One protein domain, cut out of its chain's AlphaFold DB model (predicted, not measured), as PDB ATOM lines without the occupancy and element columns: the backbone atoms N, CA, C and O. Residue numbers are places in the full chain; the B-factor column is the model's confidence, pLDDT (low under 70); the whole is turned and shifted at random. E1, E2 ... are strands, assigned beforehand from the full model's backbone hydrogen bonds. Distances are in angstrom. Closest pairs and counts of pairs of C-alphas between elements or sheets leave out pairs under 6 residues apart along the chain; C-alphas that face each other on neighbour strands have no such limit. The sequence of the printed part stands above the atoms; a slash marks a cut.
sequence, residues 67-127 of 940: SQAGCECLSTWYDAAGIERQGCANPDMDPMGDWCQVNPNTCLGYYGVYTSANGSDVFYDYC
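Overview. This is residues 67 to 127 of the 940 residues of an uncharacterized protein of Tetradesmus obliquus (UniProt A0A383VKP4). With little regular structure, this is a small, rounded domain: a long looped stretch, residues 67 to 98, folds beside the E1 edge of a small three-stranded sheet. The printed part has 61 residues, 13 of them in named strands E1, E2 and E3; there is no named helix, and the class is all strand. The sheet's order is E1, E3, E2, antiparallel; the whole is compact, radius of gyration of the C-alphas 10.4 A, spanning 26 by 23 by 19 A.

Along the chain. Residues 77 to 78 pair briefly with 84 to 85, antiparallel. E1, residues 99 to 101, begins at C-alpha 99 (46.865, 17.501, -0.571). E2 is residues 112 to 115, 10.4 A. E3, residues 121 to 126, 16.8 A, ends at C-alpha 126 (43.367, 16.289, 1.031).

Arrangement. Inner strand E3 pairs with E2 over residues 121 to 124, a hairpin: N 112 and O 124 are 2.7 A apart. It pairs with E1 over 124 to 126: N 100 and O 125, 2.9 A. E1 and E2 are apart.

Size, cuts and confidence. C-alphas 70 and 118 are farthest apart, 27.4 A. The printed part has no cut and no long link between strands; residue 109 has pLDDT under 70.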
ATOM      1  N   SER A  67      45.646  14.021   6.996       91.44
ATOM      2  CA  SER A  67      44.678  14.299   5.939       91.44
ATOM      3  C   SER A  67      43.219  14.243   6.430       91.44
ATOM      4  O   SER A  67      42.939  13.828   7.560       91.44
ATOM      5  N   GLN A  68      42.259  14.602   5.572       86.62
ATOM      6  CA  GLN A  68      40.815  14.525   5.845       86.62
ATOM      7  C   GLN A  68      40.371  13.143   6.353       86.62
ATOM      8  O   GLN A  68      39.541  13.049   7.263       86.62
ATOM      9  N   ALA A  69      40.922  12.067   5.788       84.25
ATOM     10  CA  ALA A  69      40.671  10.686   6.195       84.25
ATOM     11  C   ALA A  69      41.450  10.230   7.444       84.25
ATOM     12  O   ALA A  69      41.425   9.047   7.779       84.25
ATOM     13  N   GLY A  70      42.125  11.138   8.154       88.00
ATOM     14  CA  GLY A  70      42.905  10.803   9.344       88.00
ATOM     15  C   GLY A  70      44.254  10.148   9.034       88.00
ATOM     16  O   GLY A  70      44.861   9.567   9.935       88.00
ATOM     17  N   CYS A  71      44.723  10.210   7.785       90.94
ATOM     18  CA  CYS A  71      45.924   9.513   7.340       90.94
ATOM     19  C   CYS A  71      47.182  10.370   7.508       90.94
ATOM     20  O   CYS A  71      47.173  11.565   7.231       90.94
ATOM     21  N   GLU A  72      48.287   9.747   7.915       92.81
ATOM     22  CA  GLU A  72      49.596  10.403   7.961       92.81
ATOM     23  C   GLU A  72      50.122  10.656   6.538       92.81
ATOM     24  O   GLU A  72      50.312   9.720   5.751       92.81
ATOM     25  N   CYS A  73      50.372  11.928   6.214       93.81
ATOM     26  CA  CYS A  73      51.071  12.325   4.998       93.81
ATOM     27  C   CYS A  73      52.502  11.773   4.983       93.81
ATOM     28  O   CYS A  73      53.215  11.832   5.988       93.81
ATOM     29  N   LEU A  74      52.977  11.311   3.822       94.75
ATOM     30  CA  LEU A  74      54.392  10.988   3.650       94.75
ATOM     31  C   LEU A  74      55.254  12.236   3.892       94.75
ATOM     32  O   LEU A  74      54.988  13.310   3.348       94.75
ATOM     33  N   SER A  75      56.317  12.078   4.683       92.62
ATOM     34  CA  SER A  75      57.250  13.164   5.020       92.62
ATOM     35  C   SER A  75      57.909  13.786   3.787       92.62
ATOM     36  O   SER A  75      58.135  14.994   3.760       92.62
ATOM     37  N   THR A  76      58.163  12.973   2.761       94.81
ATOM     38  CA  THR A  76      58.585  13.376   1.418       94.81
ATOM     39  C   THR A  76      57.792  12.597   0.368       94.81
ATOM     40  O   THR A  76      57.593  11.386   0.492       94.81
ATOM     41  N   TRP A  77      57.336  13.282  -0.679       93.75
ATOM     42  CA  TRP A  77      56.622  12.686  -1.812       93.75
ATOM     43  C   TRP A  77      56.892  13.437  -3.115       93.75
ATOM     44  O   TRP A  77      57.560  14.466  -3.105       93.75
ATOM     45  N   TYR A  78      56.414  12.911  -4.246       92.12
ATOM     46  CA  TYR A  78      56.673  13.480  -5.571       92.12
ATOM     47  C   TYR A  78      55.369  13.747  -6.322       92.12
ATOM     48  O   TYR A  78      54.557  12.840  -6.520       92.12
ATOM     49  N   ASP A  79      55.178  14.992  -6.756       88.75
ATOM     50  CA  ASP A  79      53.997  15.385  -7.525       88.75
ATOM     51  C   ASP A  79      53.999  14.816  -8.958       88.75
ATOM     52  O   ASP A  79      54.930  14.131  -9.394       88.75
ATOM     53  N   ALA A  80      52.939  15.093  -9.723       84.38
ATOM     54  CA  ALA A  80      52.811  14.630 -11.106       84.38
ATOM     55  C   ALA A  80      53.921  15.151 -12.051       84.38
ATOM     56  O   ALA A  80      54.168  14.534 -13.089       84.38
ATOM     57  N   ALA A  81      54.617  16.239 -11.694       86.56
ATOM     58  CA  ALA A  81      55.772  16.767 -12.421       86.56
ATOM     59  C   ALA A  81      57.115  16.174 -11.941       86.56
ATOM     60  O   ALA A  81      58.159  16.467 -12.527       86.56
ATOM     61  N   GLY A  82      57.105  15.330 -10.903       89.75
ATOM     62  CA  GLY A  82      58.302  14.740 -10.305       89.75
ATOM     63  C   GLY A  82      59.070  15.695  -9.388       89.75
ATOM     64  O   GLY A  82      60.261  15.479  -9.162       89.75
ATOM     65  N   ILE A  83      58.426  16.747  -8.873       91.62
ATOM     66  CA  ILE A  83      59.026  17.672  -7.904       91.62
ATOM     67  C   ILE A  83      58.801  17.120  -6.492       91.62
ATOM     68  O   ILE A  83      57.686  16.720  -6.153       91.62
ATOM     69  N   GLU A  84      59.854  17.110  -5.671       94.69
ATOM     70  CA  GLU A  84      59.766  16.685  -4.270       94.69
ATOM     71  C   GLU A  84      58.957  17.696  -3.438       94.69
ATOM     72  O   GLU A  84      59.187  18.909  -3.493       94.69
ATOM     73  N   ARG A  85      58.004  17.183  -2.662       95.25
ATOM     74  CA  ARG A  85      57.105  17.905  -1.756       95.25
ATOM     75  C   ARG A  85      57.218  17.307  -0.353       95.25
ATOM     76  O   ARG A  85      57.581  16.143  -0.199       95.25
ATOM     77  N   GLN A  86      56.902  18.100   0.667       94.31
ATOM     78  CA  GLN A  86      56.919  17.686   2.072       94.31
ATOM     79  C   GLN A  86      55.607  18.105   2.730       94.31
ATOM     80  O   GLN A  86      55.211  19.264   2.605       94.31
ATOM     81  N   GLY A  87      54.930  17.178   3.414       92.50
ATOM     82  CA  GLY A  87      53.623  17.449   4.018       92.50
ATOM     83  C   GLY A  87      52.545  17.776   2.980       92.50
ATOM     84  O   GLY A  87      52.445  17.102   1.960       92.50
ATOM     85  N   CYS A  88      51.731  18.793   3.241       93.50
ATOM     86  CA  CYS A  88      50.635  19.215   2.371       93.50
ATOM     87  C   CYS A  88      51.089  20.258   1.344       93.50
ATOM     88  O   CYS A  88      51.762  21.229   1.693       93.50
ATOM     89  N   ALA A  89      50.693  20.079   0.084       91.88
ATOM     90  CA  ALA A  89      50.904  21.048  -0.984       91.88
ATOM     91  C   ALA A  89      49.831  20.916  -2.072       91.88
ATOM     92  O   ALA A  89      49.354  19.821  -2.353       91.88
ATOM     93  N   ASN A  90      49.521  22.021  -2.746       91.31
ATOM     94  CA  ASN A  90      48.678  22.053  -3.939       91.31
ATOM     95  C   ASN A  90      49.520  22.314  -5.214       91.31
ATOM     96  O   ASN A  90      49.577  23.450  -5.696       91.31
ATOM     97  N   PRO A  91      50.259  21.314  -5.743       83.69
ATOM     98  CA  PRO A  91      51.182  21.498  -6.869       83.69
ATOM     99  C   PRO A  91      50.483  21.757  -8.213       83.69
ATOM    100  O   PRO A  91      51.099  22.324  -9.115       83.69
ATOM    101  N   ASP A  92      49.228  21.334  -8.349       83.38
ATOM    102  CA  ASP A  92      48.402  21.380  -9.560       83.38
ATOM    103  C   ASP A  92      47.269  22.423  -9.499       83.38
ATOM    104  O   ASP A  92      46.591  22.648 -10.501       83.38
ATOM    105  N   MET A  93      47.123  23.121  -8.365       85.00
ATOM    106  CA  MET A  93      46.043  24.074  -8.076       85.00
ATOM    107  C   MET A  93      44.644  23.428  -8.110       85.00
ATOM    108  O   MET A  93      43.683  24.053  -8.565       85.00
ATOM    109  N   ASP A  94      44.514  22.195  -7.601       84.25
ATOM    110  CA  ASP A  94      43.217  21.545  -7.385       84.25
ATOM    111  C   ASP A  94      42.329  22.450  -6.497       84.25
ATOM    112  O   ASP A  94      42.758  22.863  -5.411       84.25
ATOM    113  N   PRO A  95      41.097  22.792  -6.924       80.06
ATOM    114  CA  PRO A  95      40.205  23.672  -6.171       80.06
ATOM    115  C   PRO A  95      39.767  23.119  -4.803       80.06
ATOM    116  O   PRO A  95      39.171  23.866  -4.026       80.06
ATOM    117  N   MET A  96      40.036  21.847  -4.489       78.69
ATOM    118  CA  MET A  96      39.778  21.265  -3.168       78.69
ATOM    119  C   MET A  96      40.788  21.704  -2.096       78.69
ATOM    120  O   MET A  96      40.468  21.643  -0.909       78.69
ATOM    121  N   GLY A  97      41.964  22.204  -2.494       88.38
ATOM    122  CA  GLY A  97      43.007  22.700  -1.590       88.38
ATOM    123  C   GLY A  97      44.288  21.866  -1.617       88.38
ATOM    124  O   GLY A  97      44.514  21.076  -2.530       88.38
ATOM    125  N   ASP A  98      45.153  22.080  -0.624       93.38
ATOM    126  CA  ASP A  98      46.377  21.294  -0.463       93.38
ATOM    127  C   ASP A  98      46.067  19.812  -0.227       93.38
ATOM    128  O   ASP A  98      45.089  19.453   0.431       93.38
ATOM    129  N   TRP A  99      46.933  18.947  -0.743       94.44
ATOM    130  CA  TRP A  99      46.865  17.501  -0.571       94.44
ATOM    131  C   TRP A  99      48.255  16.934  -0.284       94.44
ATOM    132  O   TRP A  99      49.263  17.639  -0.350       94.44
ATOM    133  N   CYS A 100      48.325  15.660   0.082       95.69
ATOM    134  CA  CYS A 100      49.592  14.972   0.290       95.69
ATOM    135  C   CYS A 100      49.529  13.532  -0.214       95.69
ATOM    136  O   CYS A 100      48.460  12.919  -0.243       95.69
ATOM    137  N   GLN A 101      50.679  12.967  -0.590       95.50
ATOM    138  CA  GLN A 101      50.756  11.527  -0.810       95.50
ATOM    139  C   GLN A 101      50.625  10.802   0.537       95.50
ATOM    140  O   GLN A 101      51.312  11.140   1.502       95.50
ATOM    141  N   VAL A 102      49.793   9.766   0.577       95.62
ATOM    142  CA  VAL A 102      49.573   8.891   1.734       95.62
ATOM    143  C   VAL A 102      50.039   7.467   1.424       95.62
ATOM    144  O   VAL A 102      50.134   7.048   0.269       95.62
ATOM    145  N   ASN A 103      50.351   6.691   2.461       94.06
ATOM    146  CA  ASN A 103      50.668   5.271   2.308       94.06
ATOM    147  C   ASN A 103      49.363   4.447   2.296       94.06
ATOM    148  O   ASN A 103      48.676   4.411   3.317       94.06
ATOM    149  N   PRO A 104      49.020   3.722   1.212       92.62
ATOM    150  CA  PRO A 104      47.758   2.975   1.116       92.62
ATOM    151  C   PRO A 104      47.662   1.796   2.100       92.62
ATOM    152  O   PRO A 104      46.589   1.242   2.299       92.62
ATOM    153  N   ASN A 105      48.778   1.395   2.718       89.69
ATOM    154  CA  ASN A 105      48.814   0.325   3.720       89.69
ATOM    155  C   ASN A 105      48.508   0.827   5.143       89.69
ATOM    156  O   ASN A 105      48.316   0.010   6.039       89.69
ATOM    157  N   THR A 106      48.506   2.148   5.366       88.44
ATOM    158  CA  THR A 106      48.158   2.779   6.656       88.44
ATOM    159  C   THR A 106      46.947   3.706   6.542       88.44
ATOM    160  O   THR A 106      46.228   3.883   7.519       88.44
ATOM    161  N   CYS A 107      46.685   4.259   5.356       88.06
ATOM    162  CA  CYS A 107      45.497   5.043   5.050       88.06
ATOM    163  C   CYS A 107      44.366   4.132   4.556       88.06
ATOM    164  O   CYS A 107      44.359   3.715   3.399       88.06
ATOM    165  N   LEU A 108      43.420   3.782   5.430       78.19
ATOM    166  CA  LEU A 108      42.372   2.815   5.103       78.19
ATOM    167  C   LEU A 108      41.187   3.461   4.362       78.19
ATOM    168  O   LEU A 108      40.245   3.965   4.966       78.19
ATOM    169  N   GLY A 109      41.217   3.364   3.031       64.19
ATOM    170  CA  GLY A 109      40.021   3.398   2.177       64.19
ATOM    171  C   GLY A 109      39.717   4.705   1.444       64.19
ATOM    172  O   GLY A 109      39.015   4.649   0.438       64.19
ATOM    173  N   TYR A 110      40.258   5.847   1.877       70.75
ATOM    174  CA  TYR A 110      39.938   7.154   1.289       70.75
ATOM    175  C   TYR A 110      41.194   7.902   0.877       70.75
ATOM    176  O   TYR A 110      41.773   8.681   1.626       70.75
ATOM    177  N   TYR A 111      41.596   7.622  -0.354       85.94
ATOM    178  CA  TYR A 111      42.606   8.355  -1.088       85.94
ATOM    179  C   TYR A 111      42.200   8.387  -2.565       85.94
ATOM    180  O   TYR A 111      41.639   7.426  -3.099       85.94
ATOM    181  N   GLY A 112      42.495   9.487  -3.247       86.94
ATOM    182  CA  GLY A 112      42.542   9.508  -4.700       86.94
ATOM    183  C   GLY A 112      43.730   8.692  -5.214       86.94
ATOM    184  O   GLY A 112      44.698   8.440  -4.491       86.94
ATOM    185  N   VAL A 113      43.674   8.290  -6.485       90.12
ATOM    186  CA  VAL A 113      44.781   7.614  -7.174       90.12
ATOM    187  C   VAL A 113      45.143   8.399  -8.430       90.12
ATOM    188  O   VAL A 113      44.257   8.725  -9.219       90.12
ATOM    189  N   TYR A 114      46.428   8.683  -8.642       85.94
ATOM    190  CA  TYR A 114      46.950   9.106  -9.946       85.94
ATOM    191  C   TYR A 114      48.171   8.274 -10.331       85.94
ATOM    192  O   TYR A 114      48.994   7.923  -9.491       85.94
ATOM    193  N   THR A 115      48.330   7.973 -11.616       88.56
ATOM    194  CA  THR A 115      49.544   7.315 -12.104       88.56
ATOM    195  C   THR A 115      50.633   8.370 -12.311       88.56
ATOM    196  O   THR A 115      50.481   9.288 -13.115       88.56
ATOM    197  N   SER A 116      51.740   8.252 -11.576       84.69
ATOM    198  CA  SER A 116      52.909   9.136 -11.703       84.69
ATOM    199  C   SER A 116      53.571   9.054 -13.085       84.69
ATOM    200  O   SER A 116      53.400   8.079 -13.820       84.69
ATOM    201  N   ALA A 117      54.443  10.020 -13.401       82.00
ATOM    202  CA  ALA A 117      55.270  10.007 -14.615       82.00
ATOM    203  C   ALA A 117      56.125   8.725 -14.790       82.00
ATOM    204  O   ALA A 117      56.504   8.381 -15.907       82.00
ATOM    205  N   ASN A 118      56.387   7.989 -13.702       86.62
ATOM    206  CA  ASN A 118      57.095   6.704 -13.703       86.62
ATOM    207  C   ASN A 118      56.180   5.485 -13.958       86.62
ATOM    208  O   ASN A 118      56.636   4.346 -13.858       86.62
ATOM    209  N   GLY A 119      54.888   5.687 -14.241       90.19
ATOM    210  CA  GLY A 119      53.918   4.605 -14.447       90.19
ATOM    211  C   GLY A 119      53.541   3.844 -13.169       90.19
ATOM    212  O   GLY A 119      53.040   2.728 -13.257       90.19
ATOM    213  N   SER A 120      53.828   4.414 -11.995       91.75
ATOM    214  CA  SER A 120      53.478   3.847 -10.684       91.75
ATOM    215  C   SER A 120      52.317   4.622 -10.073       91.75
ATOM    216  O   SER A 120      52.327   5.855 -10.118       91.75
ATOM    217  N   ASP A 121      51.350   3.920  -9.491       92.75
ATOM    218  CA  ASP A 121      50.195   4.549  -8.849       92.75
ATOM    219  C   ASP A 121      50.593   5.250  -7.545       92.75
ATOM    220  O   ASP A 121      51.345   4.719  -6.723       92.75
ATOM    221  N   VAL A 122      50.093   6.472  -7.391       93.06
ATOM    222  CA  VAL A 122      50.308   7.364  -6.258       93.06
ATOM    223  C   VAL A 122      48.965   7.622  -5.595       93.06
ATOM    224  O   VAL A 122      47.991   7.989  -6.251       93.06
ATOM    225  N   PHE A 123      48.936   7.417  -4.284       94.50
ATOM    226  CA  PHE A 123      47.749   7.503  -3.445       94.50
ATOM    227  C   PHE A 123      47.802   8.807  -2.654       94.50
ATOM    228  O   PHE A 123      48.810   9.066  -1.998       94.50
ATOM    229  N   TYR A 124      46.768   9.641  -2.734       94.19
ATOM    230  CA  TYR A 124      46.767  10.984  -2.146       94.19
ATOM    231  C   TYR A 124      45.465  11.296  -1.409       94.19
ATOM    232  O   TYR A 124      44.408  10.821  -1.811       94.19
ATOM    233  N   ASP A 125      45.522  12.113  -0.362       94.06
ATOM    234  CA  ASP A 125      44.329  12.634   0.321       94.06
ATOM    235  C   ASP A 125      44.499  14.131   0.639       94.06
ATOM    236  O   ASP A 125      45.620  14.650   0.667       94.06
ATOM    237  N   TYR A 126      43.386  14.840   0.824       92.62
ATOM    238  CA  TYR A 126      43.367  16.289   1.031       92.62
ATOM    239  C   TYR A 126      43.718  16.682   2.461       92.62
ATOM    240  O   TYR A 126      43.439  15.970   3.423       92.62
ATOM    241  N   CYS A 127      44.274  17.878   2.601       91.19
ATOM    242  CA  CYS A 127      44.660  18.477   3.865       91.19
ATOM    243  C   CYS A 127      43.689  19.596   4.272       91.19
ATOM    244  O   CYS A 127      44.007  20.781   4.169       91.19
TER     245      CYS A 127